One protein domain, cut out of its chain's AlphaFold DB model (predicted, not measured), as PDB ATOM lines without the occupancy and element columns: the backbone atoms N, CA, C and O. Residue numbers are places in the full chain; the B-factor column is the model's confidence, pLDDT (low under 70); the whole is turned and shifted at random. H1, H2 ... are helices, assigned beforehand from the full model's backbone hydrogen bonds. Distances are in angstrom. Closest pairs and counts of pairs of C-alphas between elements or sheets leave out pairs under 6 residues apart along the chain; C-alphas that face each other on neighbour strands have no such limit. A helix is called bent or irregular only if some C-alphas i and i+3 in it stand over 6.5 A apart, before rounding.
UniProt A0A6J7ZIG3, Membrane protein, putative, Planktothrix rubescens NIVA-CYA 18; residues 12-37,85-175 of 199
ATOM      1  N   TYR A  12     135.764 183.178 212.060       90.06
ATOM      2  CA  TYR A  12     136.197 184.452 212.646       90.06
ATOM      3  C   TYR A  12     137.346 185.105 211.868       90.06
ATOM      4  O   TYR A  12     137.366 186.320 211.699       90.06
ATOM      5  N   SER A  13     138.285 184.305 211.360       91.69
ATOM      6  CA  SER A  13     139.379 184.794 210.517       91.69
ATOM      7  C   SER A  13     138.857 185.412 209.222       91.69
ATOM      8  O   SER A  13     139.360 186.451 208.811       91.69
ATOM      9  N   ILE A  14     137.836 184.807 208.605       93.81
ATOM     10  CA  ILE A  14     137.196 185.344 207.395       93.81
ATOM     11  C   ILE A  14     136.539 186.687 207.705       93.81
ATOM     12  O   ILE A  14     136.777 187.651 206.984       93.81
ATOM     13  N   ILE A  15     135.779 186.777 208.803       95.69
ATOM     14  CA  ILE A  15     135.146 188.033 209.229       95.69
ATOM     15  C   ILE A  15     136.192 189.139 209.398       95.69
ATOM     16  O   ILE A  15     136.016 190.227 208.862       95.69
ATOM     17  N   LEU A  16     137.299 188.866 210.094       95.56
ATOM     18  CA  LEU A  16     138.354 189.862 210.304       95.56
ATOM     19  C   LEU A  16     139.023 190.291 208.994       95.56
ATOM     20  O   LEU A  16     139.248 191.480 208.793       95.56
ATOM     21  N   ILE A  17     139.301 189.351 208.089       96.06
ATOM     22  CA  ILE A  17     139.857 189.656 206.762       96.06
ATOM     23  C   ILE A  17     138.904 190.561 205.976       96.06
ATOM     24  O   ILE A  17     139.346 191.551 205.397       96.06
ATOM     25  N   VAL A  18     137.603 190.260 205.992       96.81
ATOM     26  CA  VAL A  18     136.576 191.071 205.324       96.81
ATOM     27  C   VAL A  18     136.492 192.463 205.945       96.81
ATOM     28  O   VAL A  18     136.487 193.443 205.209       96.81
ATOM     29  N   ILE A  19     136.494 192.580 207.275       97.12
ATOM     30  CA  ILE A  19     136.484 193.880 207.965       97.12
ATOM     31  C   ILE A  19     137.708 194.713 207.574       97.12
ATOM     32  O   ILE A  19     137.563 195.893 207.258       97.12
ATOM     33  N   ILE A  20     138.903 194.117 207.554       97.69
ATOM     34  CA  ILE A  20     140.138 194.806 207.153       97.69
ATOM     35  C   ILE A  20     140.036 195.273 205.698       97.69
ATOM     36  O   ILE A  20     140.290 196.442 205.417       97.69
ATOM     37  N   ALA A  21     139.608 194.396 204.787       97.44
ATOM     38  CA  ALA A  21     139.454 194.730 203.374       97.44
ATOM     39  C   ALA A  21     138.431 195.854 203.147       97.44
ATOM     40  O   ALA A  21     138.716 196.797 202.412       97.44
ATOM     41  N   LEU A  22     137.274 195.796 203.816       97.69
ATOM     42  CA  LEU A  22     136.246 196.836 203.743       97.69
ATOM     43  C   LEU A  22     136.737 198.161 204.327       97.69
ATOM     44  O   LEU A  22     136.507 199.207 203.731       97.69
ATOM     45  N   THR A  23     137.450 198.127 205.456       96.94
ATOM     46  CA  THR A  23     138.011 199.344 206.059       96.94
ATOM     47  C   THR A  23     139.038 199.985 205.131       96.94
ATOM     48  O   THR A  23     138.986 201.191 204.914       96.94
ATOM     49  N   GLY A  24     139.924 199.186 204.525       96.19
ATOM     50  CA  GLY A  24     140.853 199.666 203.503       96.19
ATOM     51  C   GLY A  24     140.124 200.268 202.307       96.19
ATOM     52  O   GLY A  24     140.446 201.373 201.888       96.19
ATOM     53  N   PHE A  25     139.100 199.587 201.793       95.94
ATOM     54  CA  PHE A  25     138.326 200.083 200.658       95.94
ATOM     55  C   PHE A  25     137.665 201.431 200.969       95.94
ATOM     56  O   PHE A  25     137.732 202.348 200.158       95.94
ATOM     57  N   ILE A  26     137.084 201.580 202.162       96.31
ATOM     58  CA  ILE A  26     136.493 202.844 202.620       96.31
ATOM     59  C   ILE A  26     137.571 203.928 202.746       96.31
ATOM     60  O   ILE A  26     137.384 205.024 202.223       96.31
ATOM     61  N   ALA A  27     138.708 203.627 203.379       95.00
ATOM     62  CA  ALA A  27     139.795 204.585 203.582       95.00
ATOM     63  C   ALA A  27     140.389 205.106 202.260       95.00
ATOM     64  O   ALA A  27     140.711 206.286 202.151       95.00
ATOM     65  N   TYR A  28     140.482 204.244 201.245       95.31
ATOM     66  CA  TYR A  28     141.016 204.579 199.923       95.31
ATOM     67  C   TYR A  28     139.929 204.919 198.888       95.31
ATOM     68  O   TYR A  28     140.248 205.195 197.735       95.31
ATOM     69  N   SER A  29     138.650 204.961 199.276       94.81
ATOM     70  CA  SER A  29     137.523 205.172 198.351       94.81
ATOM     71  C   SER A  29     137.606 206.488 197.574       94.81
ATOM     72  O   SER A  29     137.294 206.524 196.384       94.81
ATOM     73  N   ASN A  30     138.098 207.553 198.215       92.81
ATOM     74  CA  ASN A  30     138.316 208.847 197.565       92.81
ATOM     75  C   ASN A  30     139.393 208.772 196.474       92.81
ATOM     76  O   ASN A  30     139.260 209.411 195.434       92.81
ATOM     77  N   ILE A  31     140.434 207.962 196.689       91.44
ATOM     78  CA  ILE A  31     141.522 207.749 195.726       91.44
ATOM     79  C   ILE A  31     141.033 206.918 194.539       91.44
ATOM     80  O   ILE A  31     141.445 207.155 193.412       91.44
ATOM     81  N   LEU A  32     140.108 205.976 194.742       91.19
ATOM     82  CA  LEU A  32     139.591 205.166 193.635       91.19
ATOM     83  C   LEU A  32     138.926 206.010 192.535       91.19
ATOM     84  O   LEU A  32     138.923 205.596 191.382       91.19
ATOM     85  N   ASN A  33     138.404 207.192 192.869       89.94
ATOM     86  CA  ASN A  33     137.790 208.115 191.909       89.94
ATOM     87  C   ASN A  33     138.672 209.332 191.578       89.94
ATOM     88  O   ASN A  33     138.188 210.280 190.959       89.94
ATOM     89  N   SER A  34     139.942 209.353 192.001       92.31
ATOM     90  CA  SER A  34     140.848 210.439 191.624       92.31
ATOM     91  C   SER A  34     141.258 210.324 190.161       92.31
ATOM     92  O   SER A  34     141.434 209.229 189.636       92.31
ATOM     93  N   PHE A  35     141.407 211.464 189.489       94.00
ATOM     94  CA  PHE A  35     141.862 211.482 188.103       94.00
ATOM     95  C   PHE A  35     143.377 211.245 188.004       94.00
ATOM     96  O   PHE A  35     144.105 211.409 188.982       94.00
ATOM     97  N   PHE A  36     143.845 210.905 186.802       93.50
ATOM     98  CA  PHE A  36     145.268 210.749 186.498       93.50
ATOM     99  C   PHE A  36     146.079 212.014 186.821       93.50
ATOM    100  O   PHE A  36     145.616 213.141 186.614       93.50
ATOM    101  N   LEU A  37     147.316 211.815 187.268       90.44
ATOM    102  CA  LEU A  37     148.290 212.859 187.568       90.44
ATOM    103  C   LEU A  37     149.298 213.013 186.424       90.44
ATOM    104  O   LEU A  37     149.561 212.069 185.694       90.44
ATOM    105  N   ASN A  85     140.157 204.430 182.069       96.06
ATOM    106  CA  ASN A  85     139.400 204.475 183.313       96.06
ATOM    107  C   ASN A  85     140.345 204.418 184.529       96.06
ATOM    108  O   ASN A  85     140.777 203.336 184.925       96.06
ATOM    109  N   HIS A  86     140.627 205.577 185.132       94.62
ATOM    110  CA  HIS A  86     141.490 205.741 186.316       94.62
ATOM    111  C   HIS A  86     141.088 204.846 187.497       94.62
ATOM    112  O   HIS A  86     141.962 204.340 188.202       94.62
ATOM    113  N   PHE A  87     139.791 204.556 187.662       96.44
ATOM    114  CA  PHE A  87     139.300 203.683 188.730       96.44
ATOM    115  C   PHE A  87     139.973 202.311 188.715       96.44
ATOM    116  O   PHE A  87     140.400 201.811 189.753       96.44
ATOM    117  N   GLY A  88     140.124 201.713 187.530       96.12
ATOM    118  CA  GLY A  88     140.748 200.401 187.383       96.12
ATOM    119  C   GLY A  88     142.213 200.385 187.813       96.12
ATOM    120  O   GLY A  88     142.660 199.478 188.510       96.12
ATOM    121  N   TYR A  89     142.945 201.445 187.475       96.38
ATOM    122  CA  TYR A  89     144.344 201.612 187.856       96.38
ATOM    123  C   TYR A  89     144.521 201.760 189.367       96.38
ATOM    124  O   TYR A  89     145.424 201.140 189.935       96.38
ATOM    125  N   HIS A  90     143.679 202.563 190.021       96.62
ATOM    126  CA  HIS A  90     143.699 202.705 191.477       96.62
ATOM    127  C   HIS A  90     143.233 201.427 192.176       96.62
ATOM    128  O   HIS A  90     143.787 201.070 193.215       96.62
ATOM    129  N   LEU A  91     142.278 200.694 191.594       96.81
ATOM    130  CA  LEU A  91     141.833 199.404 192.114       96.81
ATOM    131  C   LEU A  91     142.969 198.372 192.100       96.81
ATOM    132  O   LEU A  91     143.163 197.677 193.097       96.81
ATOM    133  N   THR A  92     143.760 198.308 191.023       96.56
ATOM    134  CA  THR A  92     144.946 197.439 190.956       96.56
ATOM    135  C   THR A  92     145.977 197.818 192.023       96.56
ATOM    136  O   THR A  92     146.444 196.945 192.759       96.56
ATOM    137  N   ASN A  93     146.285 199.111 192.183       96.00
ATOM    138  CA  ASN A  93     147.198 199.589 193.231       96.00
ATOM    139  C   ASN A  93     146.698 199.240 194.641       96.00
ATOM    140  O   ASN A  93     147.457 198.717 195.459       96.00
ATOM    141  N   PHE A  94     145.419 199.494 194.917       96.94
ATOM    142  CA  PHE A  94     144.786 199.143 196.184       96.94
ATOM    143  C   PHE A  94     144.836 197.632 196.433       96.94
ATOM    144  O   PHE A  94     145.146 197.209 197.544       96.94
ATOM    145  N   GLY A  95     144.608 196.812 195.404       97.19
ATOM    146  CA  GLY A  95     144.729 195.359 195.486       97.19
ATOM    147  C   GLY A  95     146.122 194.912 195.935       97.19
ATOM    148  O   GLY A  95     146.237 194.106 196.861       97.19
ATOM    149  N   PHE A  96     147.184 195.480 195.351       97.81
ATOM    150  CA  PHE A  96     148.554 195.212 195.800       97.81
ATOM    151  C   PHE A  96     148.808 195.705 197.230       97.81
ATOM    152  O   PHE A  96     149.405 194.978 198.019       97.81
ATOM    153  N   HIS A  97     148.326 196.890 197.607       97.81
ATOM    154  CA  HIS A  97     148.484 197.414 198.972       97.81
ATOM    155  C   HIS A  97     147.755 196.568 200.023       97.81
ATOM    156  O   HIS A  97     148.289 196.271 201.097       97.81
ATOM    157  N   LEU A  98     146.553 196.098 199.700       98.12
ATOM    158  CA  LEU A  98     145.795 195.186 200.548       98.12
ATOM    159  C   LEU A  98     146.522 193.839 200.689       98.12
ATOM    160  O   LEU A  98     146.637 193.310 201.796       98.12
ATOM    161  N   ALA A  99     147.083 193.313 199.598       98.38
ATOM    162  CA  ALA A  99     147.910 192.112 199.641       98.38
ATOM    163  C   ALA A  99     149.177 192.314 200.494       98.38
ATOM    164  O   ALA A  99     149.492 191.458 201.322       98.38
ATOM    165  N   ASN A 100     149.850 193.464 200.374       98.56
ATOM    166  CA  ASN A 100     150.993 193.842 201.216       98.56
ATOM    167  C   ASN A 100     150.619 193.830 202.696       98.56
ATOM    168  O   ASN A 100     151.327 193.241 203.509       98.56
ATOM    169  N   SER A 101     149.464 194.396 203.036       98.44
ATOM    170  CA  SER A 101     148.944 194.431 204.405       98.44
ATOM    171  C   SER A 101     148.761 193.021 204.984       98.44
ATOM    172  O   SER A 101     149.170 192.744 206.115       98.44
ATOM    173  N   PHE A 102     148.222 192.082 204.200       98.31
ATOM    174  CA  PHE A 102     148.096 190.685 204.626       98.31
ATOM    175  C   PHE A 102     149.439 189.952 204.712       98.31
ATOM    176  O   PHE A 102     149.616 189.108 205.597       98.31
ATOM    177  N   LEU A 103     150.403 190.275 203.848       98.50
ATOM    178  CA  LEU A 103     151.758 189.726 203.924       98.50
ATOM    179  C   LEU A 103     152.491 190.225 205.175       98.50
ATOM    180  O   LEU A 103     153.076 189.412 205.888       98.50
ATOM    181  N   VAL A 104     152.384 191.514 205.515       98.50
ATOM    182  CA  VAL A 104     152.911 192.065 206.776       98.50
ATOM    183  C   VAL A 104     152.293 191.350 207.975       98.50
ATOM    184  O   VAL A 104     153.015 190.907 208.869       98.50
ATOM    185  N   GLY A 105     150.971 191.155 207.971       97.88
ATOM    186  CA  GLY A 105     150.292 190.360 208.992       97.88
ATOM    187  C   GLY A 105     150.829 188.928 209.086       97.88
ATOM    188  O   GLY A 105     151.105 188.429 210.177       97.88
ATOM    189  N   SER A 106     151.047 188.275 207.946       95.94
ATOM    190  CA  SER A 106     151.597 186.916 207.880       95.94
ATOM    191  C   SER A 106     153.017 186.840 208.446       95.94
ATOM    192  O   SER A 106     153.309 185.951 209.245       95.94
ATOM    193  N   ILE A 107     153.882 187.798 208.110       97.62
ATOM    194  CA  ILE A 107     155.244 187.907 208.654       97.62
ATOM    195  C   ILE A 107     155.201 188.133 210.170       97.62
ATOM    196  O   ILE A 107     155.904 187.449 210.916       97.62
ATOM    197  N   ALA A 108     154.338 189.032 210.649       97.19
ATOM    198  CA  ALA A 108     154.167 189.287 212.077       97.19
ATOM    199  C   ALA A 108     153.699 188.030 212.829       97.19
ATOM    200  O   ALA A 108     154.218 187.714 213.903       97.19
ATOM    201  N   PHE A 109     152.770 187.263 212.247       94.69
ATOM    202  CA  PHE A 109     152.364 185.970 212.791       94.69
ATOM    203  C   PHE A 109     153.538 184.995 212.856       94.69
ATOM    204  O   PHE A 109     153.771 184.410 213.914       94.69
ATOM    205  N   LEU A 110     154.303 184.857 211.770       93.94
ATOM    206  CA  LEU A 110     155.481 183.994 211.718       93.94
ATOM    207  C   LEU A 110     156.474 184.357 212.831       93.94
ATOM    208  O   LEU A 110     156.864 183.482 213.601       93.94
ATOM    209  N   PHE A 111     156.820 185.629 213.011       94.69
ATOM    210  CA  PHE A 111     157.691 186.034 214.119       94.69
ATOM    211  C   PHE A 111     157.082 185.762 215.496       94.69
ATOM    212  O   PHE A 111     157.788 185.289 216.388       94.69
ATOM    213  N   SER A 112     155.771 185.954 215.666       93.69
ATOM    214  CA  SER A 112     155.086 185.681 216.934       93.69
ATOM    215  C   SER A 112     155.160 184.214 217.376       93.69
ATOM    216  O   SER A 112     155.068 183.930 218.573       93.69
ATOM    217  N   LEU A 113     155.359 183.269 216.446       90.25
ATOM    218  CA  LEU A 113     155.491 181.848 216.775       90.25
ATOM    219  C   LEU A 113     156.691 181.585 217.687       90.25
ATOM    220  O   LEU A 113     156.567 180.779 218.607       90.25
ATOM    221  N   ASN A 114     157.784 182.325 217.490       89.06
ATOM    222  CA  ASN A 114     159.021 182.213 218.266       89.06
ATOM    223  C   ASN A 114     158.957 182.941 219.623       89.06
ATOM    224  O   ASN A 114     159.852 182.790 220.452       89.06
ATOM    225  N   LEU A 115     157.899 183.717 219.877       90.62
ATOM    226  CA  LEU A 115     157.724 184.468 221.118       90.62
ATOM    227  C   LEU A 115     156.915 183.673 222.153       90.62
ATOM    228  O   LEU A 115     156.004 182.906 221.819       90.62
ATOM    229  N   ARG A 116     157.200 183.895 223.441       91.31
ATOM    230  CA  ARG A 116     156.423 183.347 224.568       91.31
ATOM    231  C   ARG A 116     155.186 184.210 224.835       91.31
ATOM    232  O   ARG A 116     155.131 184.938 225.815       91.31
ATOM    233  N   LEU A 117     154.224 184.153 223.916       91.62
ATOM    234  CA  LEU A 117     152.959 184.889 223.989       91.62
ATOM    235  C   LEU A 117     151.769 183.938 224.111       91.62
ATOM    236  O   LEU A 117     151.803 182.820 223.589       91.62
ATOM    237  N   ASP A 118     150.690 184.428 224.717       91.81
ATOM    238  CA  ASP A 118     149.417 183.718 224.767       91.81
ATOM    239  C   ASP A 118     148.887 183.403 223.369       91.81
ATOM    240  O   ASP A 118     148.975 184.205 222.433       91.81
ATOM    241  N   LEU A 119     148.247 182.240 223.228       86.94
ATOM    242  CA  LEU A 119     147.720 181.785 221.941       86.94
ATOM    243  C   LEU A 119     146.673 182.748 221.360       86.94
ATOM    244  O   LEU A 119     146.602 182.920 220.144       86.94
ATOM    245  N   LYS A 120     145.875 183.396 222.221       88.44
ATOM    246  CA  LYS A 120     144.909 184.425 221.806       88.44
ATOM    247  C   LYS A 120     145.617 185.618 221.164       88.44
ATOM    248  O   LYS A 120     145.199 186.064 220.100       88.44
ATOM    249  N   LEU A 121     146.717 186.074 221.764       91.19
ATOM    250  CA  LEU A 121     147.496 187.194 221.252       91.19
ATOM    251  C   LEU A 121     148.182 186.837 219.928       91.19
ATOM    252  O   LEU A 121     148.054 187.586 218.963       91.19
ATOM    253  N   LYS A 122     148.794 185.647 219.823       90.56
ATOM    254  CA  LYS A 122     149.381 185.145 218.562       90.56
ATOM    255  C   LYS A 122     148.378 185.118 217.407       90.56
ATOM    256  O   LYS A 122     148.739 185.418 216.275       90.56
ATOM    257  N   ARG A 123     147.110 184.792 217.683       90.25
ATOM    258  CA  ARG A 123     146.033 184.812 216.677       90.25
ATOM    259  C   ARG A 123     145.616 186.223 216.267       90.25
ATOM    260  O   ARG A 123     145.164 186.391 215.145       90.25
ATOM    261  N   PHE A 124     145.747 187.210 217.150       93.25
ATOM    262  CA  PHE A 124     145.354 188.594 216.877       93.25
ATOM    263  C   PHE A 124     146.432 189.391 216.125       93.25
ATOM    264  O   PHE A 124     146.104 190.187 215.247       93.25
ATOM    265  N   ILE A 125     147.712 189.130 216.418       95.44
ATOM    266  CA  ILE A 125     148.882 189.800 215.821       95.44
ATOM    267  C   ILE A 125     148.812 189.987 214.294       95.44
ATOM    268  O   ILE A 125     149.022 191.121 213.863       95.44
ATOM    269  N   PRO A 126     148.514 188.964 213.461       96.31
ATOM    270  CA  PRO A 126     148.493 189.154 212.009       96.31
ATOM    271  C   PRO A 126     147.497 190.223 211.560       96.31
ATOM    272  O   PRO A 126     147.807 191.040 210.697       96.31
ATOM    273  N   TYR A 127     146.308 190.236 212.164       97.00
ATOM    274  CA  TYR A 127     145.248 191.175 211.812       97.00
ATOM    275  C   TYR A 127     145.607 192.592 212.237       97.00
ATOM    276  O   TYR A 127     145.441 193.522 211.459       97.00
ATOM    277  N   PHE A 128     146.147 192.749 213.444       97.44
ATOM    278  CA  PHE A 128     146.529 194.054 213.967       97.44
ATOM    279  C   PHE A 128     147.698 194.673 213.195       97.44
ATOM    280  O   PHE A 128     147.627 195.832 212.795       97.44
ATOM    281  N   ALA A 129     148.748 193.890 212.925       98.06
ATOM    282  CA  ALA A 129     149.904 194.355 212.165       98.06
ATOM    283  C   ALA A 129     149.520 194.744 210.729       98.06
ATOM    284  O   ALA A 129     149.893 195.820 210.264       98.06
ATOM    285  N   GLY A 130     148.725 193.906 210.054       98.12
ATOM    286  CA  GLY A 130     148.226 194.212 208.715       98.12
ATOM    287  C   GLY A 130     147.295 195.425 208.690       98.12
ATOM    288  O   GLY A 130     147.394 196.242 207.786       98.12
ATOM    289  N   PHE A 131     146.438 195.589 209.700       98.12
ATOM    290  CA  PHE A 131     145.535 196.737 209.814       98.12
ATOM    291  C   PHE A 131     146.284 198.063 209.998       98.12
ATOM    292  O   PHE A 131     145.953 199.044 209.338       98.12
ATOM    293  N   ILE A 132     147.318 198.090 210.849       98.19
ATOM    294  CA  ILE A 132     148.169 199.277 211.015       98.19
ATOM    295  C   ILE A 132     148.864 199.619 209.699       98.19
ATOM    296  O   ILE A 132     148.838 200.775 209.290       98.19
ATOM    297  N   PHE A 133     149.456 198.627 209.027       98.25
ATOM    298  CA  PHE A 133     150.118 198.843 207.741       98.25
ATOM    299  C   PHE A 133     149.140 199.359 206.680       98.25
ATOM    300  O   PHE A 133     149.451 200.297 205.958       98.25
ATOM    301  N   LEU A 134     147.931 198.800 206.617       97.88
ATOM    302  CA  LEU A 134     146.911 199.200 205.651       97.88
ATOM    303  C   LEU A 134     146.537 200.680 205.773       97.88
ATOM    304  O   LEU A 134     146.364 201.344 204.755       97.88
ATOM    305  N   LEU A 135     146.402 201.181 207.003       96.94
ATOM    306  CA  LEU A 135     145.890 202.525 207.295       96.94
ATOM    307  C   LEU A 135     146.978 203.569 207.550       96.94
ATOM    308  O   LEU A 135     146.655 204.711 207.882       96.94
ATOM    309  N   LEU A 136     148.257 203.208 207.423       96.06
ATOM    310  CA  LEU A 136     149.343 204.139 207.694       96.06
ATOM    311  C   LEU A 136     149.358 205.256 206.624       96.06
ATOM    312  O   LEU A 136     149.578 204.963 205.444       96.06
ATOM    313  N   PRO A 137     149.173 206.543 206.998       92.00
ATOM    314  CA  PRO A 137     148.996 207.626 206.026       92.00
ATOM    315  C   PRO A 137     150.169 207.818 205.061       92.00
ATOM    316  O   PRO A 137     149.965 208.260 203.932       92.00
ATOM    317  N   SER A 138     151.385 207.438 205.466       92.69
ATOM    318  CA  SER A 138     152.589 207.513 204.628       92.69
ATOM    319  C   SER A 138     152.529 206.641 203.371       92.69
ATOM    320  O   SER A 138     153.347 206.819 202.479       92.69
ATOM    321  N   HIS A 139     151.592 205.694 203.279       93.75
ATOM    322  CA  HIS A 139     151.403 204.878 202.075       93.75
ATOM    323  C   HIS A 139     150.441 205.499 201.061       93.75
ATOM    324  O   HIS A 139     150.371 205.014 199.936       93.75
ATOM    325  N   SER A 140     149.687 206.536 201.440       91.19
ATOM    326  CA  SER A 140     148.632 207.109 200.592       91.19
ATOM    327  C   SER A 140     149.142 207.510 199.208       91.19
ATOM    328  O   SER A 140     148.558 207.078 198.220       91.19
ATOM    329  N   GLU A 141     150.269 208.220 199.144       91.69
ATOM    330  CA  GLU A 141     150.896 208.668 197.896       91.69
ATOM    331  C   GLU A 141     151.283 207.498 196.980       91.69
ATOM    332  O   GLU A 141     150.893 207.472 195.814       91.69
ATOM    333  N   ALA A 142     151.975 206.488 197.518       91.44
ATOM    334  CA  ALA A 142     152.397 205.315 196.752       91.44
ATOM    335  C   ALA A 142     151.204 204.519 196.187       91.44
ATOM    336  O   ALA A 142     151.298 203.920 195.115       91.44
ATOM    337  N   VAL A 143     150.072 204.511 196.900       92.94
ATOM    338  CA  VAL A 143     148.844 203.831 196.464       92.94
ATOM    339  C   VAL A 143     148.065 204.675 195.453       92.94
ATOM    340  O   VAL A 143     147.557 204.127 194.471       92.94
ATOM    341  N   SER A 144     147.974 205.993 195.655       92.88
ATOM    342  CA  SER A 144     147.223 206.886 194.771       92.88
ATOM    343  C   SER A 144     147.937 207.157 193.457       92.88
ATOM    344  O   SER A 144     147.289 207.215 192.421       92.88
ATOM    345  N   TRP A 145     149.257 207.302 193.463       92.56
ATOM    346  CA  TRP A 145     149.989 207.725 192.278       92.56
ATOM    347  C   TRP A 145     150.244 206.547 191.334       92.56
ATOM    348  O   TRP A 145     150.992 205.610 191.626       92.56
ATOM    349  N   ILE A 146     149.594 206.581 190.169       91.81
ATOM    350  CA  ILE A 146     149.618 205.482 189.203       91.81
ATOM    351  C   ILE A 146     151.023 205.282 188.637       91.81
ATOM    352  O   ILE A 146     151.462 204.139 188.568       91.81
ATOM    353  N   SER A 147     151.766 206.334 188.314       88.25
ATOM    354  CA  SER A 147     153.138 206.215 187.810       88.25
ATOM    355  C   SER A 147     154.145 205.795 188.877       88.25
ATOM    356  O   SER A 147     155.068 205.028 188.585       88.25
ATOM    357  N   ALA A 148     153.930 206.185 190.136       84.50
ATOM    358  CA  ALA A 148     154.774 205.772 191.258       84.50
ATOM    359  C   ALA A 148     154.427 204.384 191.835       84.50
ATOM    360  O   ALA A 148     155.138 203.891 192.710       84.50
ATOM    361  N   ARG A 149     153.428 203.667 191.289       89.25
ATOM    362  CA  ARG A 149     152.982 202.326 191.750       89.25
ATOM    363  C   ARG A 149     154.068 201.247 191.838       89.25
ATOM    364  O   ARG A 149     153.819 200.150 192.340       89.25
ATOM    365  N   THR A 150     155.259 201.530 191.308       90.19
ATOM    366  CA  THR A 150     156.440 200.667 191.414       90.19
ATOM    367  C   THR A 150     156.687 200.254 192.857       90.19
ATOM    368  O   THR A 150     156.962 199.081 193.094       90.19
ATOM    369  N   ASP A 151     156.526 201.170 193.811       92.19
ATOM    370  CA  ASP A 151     156.813 200.901 195.220       92.19
ATOM    371  C   ASP A 151     155.850 199.867 195.803       92.19
ATOM    372  O   ASP A 151     156.277 198.924 196.473       92.19
ATOM    373  N   VAL A 152     154.555 199.967 195.486       95.69
ATOM    374  CA  VAL A 152     153.528 199.041 195.989       95.69
ATOM    375  C   VAL A 152     153.724 197.637 195.408       95.69
ATOM    376  O   VAL A 152     153.639 196.645 196.139       95.69
ATOM    377  N   ILE A 153     154.054 197.544 194.115       95.62
ATOM    378  CA  ILE A 153     154.320 196.271 193.426       95.62
ATOM    379  C   ILE A 153     155.634 195.645 193.916       95.62
ATOM    380  O   ILE A 153     155.682 194.449 194.201       95.62
ATOM    381  N   ALA A 154     156.707 196.431 194.030       94.94
ATOM    382  CA  ALA A 154     157.996 195.946 194.520       94.94
ATOM    383  C   ALA A 154     157.882 195.448 195.966       94.94
ATOM    384  O   ALA A 154     158.374 194.366 196.285       94.94
ATOM    385  N   THR A 155     157.156 196.190 196.808       96.69
ATOM    386  CA  THR A 155     156.843 195.791 198.185       96.69
ATOM    387  C   THR A 155     156.117 194.450 198.219       96.69
ATOM    388  O   THR A 155     156.494 193.588 199.008       96.69
ATOM    389  N   PHE A 156     155.155 194.211 197.321       97.88
ATOM    390  CA  PHE A 156     154.458 192.926 197.237       97.88
ATOM    391  C   PHE A 156     155.399 191.760 196.985       97.88
ATOM    392  O   PHE A 156     155.410 190.801 197.757       97.88
ATOM    393  N   PHE A 157     156.229 191.843 195.948       97.06
ATOM    394  CA  PHE A 157     157.156 190.757 195.639       97.06
ATOM    395  C   PHE A 157     158.224 190.581 196.725       97.06
ATOM    396  O   PHE A 157     158.570 189.442 197.046       97.06
ATOM    397  N   ALA A 158     158.696 191.670 197.337       98.06
ATOM    398  CA  ALA A 158     159.647 191.616 198.444       98.06
ATOM    399  C   ALA A 158     159.044 190.937 199.685       98.06
ATOM    400  O   ALA A 158     159.629 189.994 200.218       98.06
ATOM    401  N   LEU A 159     157.850 191.356 200.115       98.44
ATOM    402  CA  LEU A 159     157.158 190.767 201.262       98.44
ATOM    403  C   LEU A 159     156.738 189.319 200.992       98.44
ATOM    404  O   LEU A 159     156.821 188.487 201.896       98.44
ATOM    405  N   LEU A 160     156.315 188.994 199.768       98.06
ATOM    406  CA  LEU A 160     155.951 187.633 199.377       98.06
ATOM    407  C   LEU A 160     157.174 186.715 199.419       98.06
ATOM    408  O   LEU A 160     157.122 185.652 200.036       98.06
ATOM    409  N   SER A 161     158.283 187.145 198.813       98.00
ATOM    410  CA  SER A 161     159.556 186.422 198.850       98.00
ATOM    411  C   SER A 161     160.013 186.194 200.291       98.00
ATOM    412  O   SER A 161     160.306 185.062 200.680       98.00
ATOM    413  N   PHE A 162     159.975 187.241 201.116       97.88
ATOM    414  CA  PHE A 162     160.370 187.151 202.514       97.88
ATOM    415  C   PHE A 162     159.447 186.238 203.332       97.88
ATOM    416  O   PHE A 162     159.924 185.410 204.106       97.88
ATOM    417  N   SER A 163     158.132 186.308 203.113       95.81
ATOM    418  CA  SER A 163     157.162 185.412 203.753       95.81
ATOM    419  C   SER A 163     157.458 183.950 203.426       95.81
ATOM    420  O   SER A 163     157.487 183.114 204.327       95.81
ATOM    421  N   ILE A 164     157.730 183.639 202.153       95.56
ATOM    422  CA  ILE A 164     158.084 182.285 201.711       95.56
ATOM    423  C   ILE A 164     159.392 181.825 202.363       95.56
ATOM    424  O   ILE A 164     159.467 180.694 202.840       95.56
ATOM    425  N   TYR A 165     160.396 182.700 202.439       95.75
ATOM    426  CA  TYR A 165     161.676 182.414 203.092       95.75
ATOM    427  C   TYR A 165     161.530 182.093 204.592       95.75
ATOM    428  O   TYR A 165     162.210 181.204 205.104       95.75
ATOM    429  N   LEU A 166     160.613 182.762 205.297       94.50
ATOM    430  CA  LEU A 166     160.388 182.553 206.732       94.50
ATOM    431  C   LEU A 166     159.624 181.262 207.071       94.50
ATOM    432  O   LEU A 166     159.746 180.765 208.193       94.50
ATOM    433  N   ILE A 167     158.847 180.699 206.139       90.56
ATOM    434  CA  ILE A 167     158.065 179.475 206.389       90.56
ATOM    435  C   ILE A 167     158.978 178.305 206.825       90.56
ATOM    436  O   ILE A 167     158.716 177.742 207.892       90.56
ATOM    437  N   PRO A 168     160.062 177.962 206.089       89.94
ATOM    438  CA  PRO A 168     161.029 176.944 206.489       89.94
ATOM    439  C   PRO A 168     161.572 177.070 207.906       89.94
ATOM    440  O   PRO A 168     161.621 176.093 208.653       89.94
ATOM    441  N   ILE A 169     161.944 178.292 208.275       89.94
ATOM    442  CA  ILE A 169     162.587 178.616 209.550       89.94
ATOM    443  C   ILE A 169     161.632 178.345 210.718       89.94
ATOM    444  O   ILE A 169     162.045 177.886 211.780       89.94
ATOM    445  N   ASN A 170     160.334 178.556 210.498       88.88
ATOM    446  CA  ASN A 170     159.318 178.432 211.532       88.88
ATOM    447  C   ASN A 170     158.578 177.085 211.534       88.88
ATOM    448  O   ASN A 170     157.725 176.876 212.402       88.88
ATOM    449  N   TYR A 171     158.899 176.145 210.632       82.69
ATOM    450  CA  TYR A 171     158.265 174.816 210.589       82.69
ATOM    451  C   TYR A 171     158.212 174.073 211.938       82.69
ATOM    452  O   TYR A 171     157.151 173.511 212.241       82.69
ATOM    453  N   PRO A 172     159.271 174.071 212.778       81.25
ATOM    454  CA  PRO A 172     159.231 173.384 214.071       81.25
ATOM    455  C   PRO A 172     158.143 173.925 215.005       81.25
ATOM    456  O   PRO A 172     157.559 173.169 215.773       81.25
ATOM    457  N   ASN A 173     157.828 175.218 214.905       79.06
ATOM    458  CA  ASN A 173     156.805 175.873 215.722       79.06
ATOM    459  C   ASN A 173     155.411 175.835 215.074       79.06
ATOM    460  O   ASN A 173     154.403 175.989 215.762       79.06
ATOM    461  N   LEU A 174     155.334 175.608 213.757       73.31
ATOM    462  CA  LEU A 174     154.080 175.392 213.026       73.31
ATOM    463  C   LEU A 174     153.497 173.993 213.273       73.31
ATOM    464  O   LEU A 174     152.285 173.798 213.177       73.31
ATOM    465  N   THR A 175     154.348 173.017 213.593       66.81
ATOM    466  CA  THR A 175     153.934 171.641 213.876       66.81
ATOM    467  C   THR A 175     154.116 171.329 215.361       66.81
ATOM    468  O   THR A 175     155.240 171.302 215.843       66.81
TER     469      THR A 175
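What this domain is: This is residues 12 to 37 and 85 to 175 of the 199 residues of the protein "Membrane protein, putative" of Planktothrix rubescens NIVA-CYA 18 (UniProt A0A6J7ZIG3). One long helix, H2, runs through the middle of an elongated bundle of helices, with H1 and H5 on roughly opposite sides of it and H3 folded back along it on a third side, where H3 also packs on H1. The short H4 sits near the end where H2 begins, between H3 and H5 in the chain, and at the other end residues 115 to 120, of which 119 and 120 belong to H3, stick out where the chain turns from H2 into H3. The printed part has 117 residues with five named helices, in the order H1, H2, H3, H4, H5, and no named strand; the class is all helix. The whole is compact, with a radius of gyration of the C-alphas of 15.5 A, and its C-alphas span 49 by 27 by 21 A.

How they stand to each other: The hub is H2, residues 86 to 113, which touches the four other helices. H3, residues 119 to 135, touches it with 34 pairs of C-alphas within 8 A, the closest being those of Gly 105 and Pro 126 at 3.7 A. These two form a helical hairpin, running opposite ways at a shallow tilt of 29 degrees. H5, residues 150 to 174, touches H2 with the C-alphas of Asn 100 and Phe 156 closest, 5.4 A apart, and runs the same way at a shallow tilt of 25 degrees. H1, residues 12 to 32, touches H2 along residues 86 to 98 of H2 alone; the closest C-alphas are those of Leu 32 and Phe 87, 5.1 A apart. H1 and H2 run opposite ways at a tilt of 37 degrees, only just steep. H1 also touches H3, the same way at a shallow tilt of 9 degrees, with the C-alphas of Ile 20 and Phe 131 closest at 6.3 A. H1, H2 and H3 make an up and down bundle, each helix running against the one before it in the chain. H4, residues 137 to 144, touches residues 90 to 97 of H2 alone, opposite ways at a steep tilt of 42 degrees, with the C-alphas of Asn 93 and Val 143 closest at 5.6 A. H4 and H5 touch only at the corner by their link, and only just, with 3 pairs of C-alphas within 8 A, the closest being those of Ala 142 and Val 152 at 6.4 A. H1 and H4 are close but not clearly touching, with the C-alphas of Ile 31 and Ser 144 at 5.8 A, while H3 and H4 meet only through their link. H5 is apart from H1 and from H3. In H2 every O i to N i+4 pair is within hydrogen-bond range; the counts are 15 of 17 in H1, 11 of 13 in H3, 2 of 4 in H4 and 17 of 21 in H5.

Where its parts are: H2 is the longest helix, 41.2 A from C-alpha 86 at (141.490, 205.741, 186.316) to C-alpha 113 at (155.491, 181.848, 216.775). H5 measures 33.3 A and ends with C-alpha 174 at (154.080, 175.392, 213.026), after a kink of 53 degrees near residue 168. H1 begins with C-alpha 12 at (136.197, 184.452, 212.646), measures 28.3 A and has a kink of 37 degrees near residue 26. H3 measures 25.5 A and has a kink of 26 degrees near residue 127. H4 has 8 residues. Four helices are irregular: C-alphas 27 and 30 in H1 are 7.5 A apart, 138 and 141 in H4 7.0 A, 169 and 172 in H5 7.7 A, and in H3, only just irregular, 123 and 126 are 6.8 A apart.

The domain as a whole: The two C-alphas farthest apart, those of Asn 85 and Arg 116, are 49.4 A apart. Residues 38 to 84 are not printed, and C-alphas 37 and 85 are 12.9 A apart across this cut, which lies in the link from H1 to H2. The links from H2 to H3, H3 to H4 and H4 to H5 are tight. Residues 115 to 120, of which 119 and 120 belong to H3, stand free. The mean pLDDT of the printed part is 93.8, and residue 175 is the one printed residue under 70.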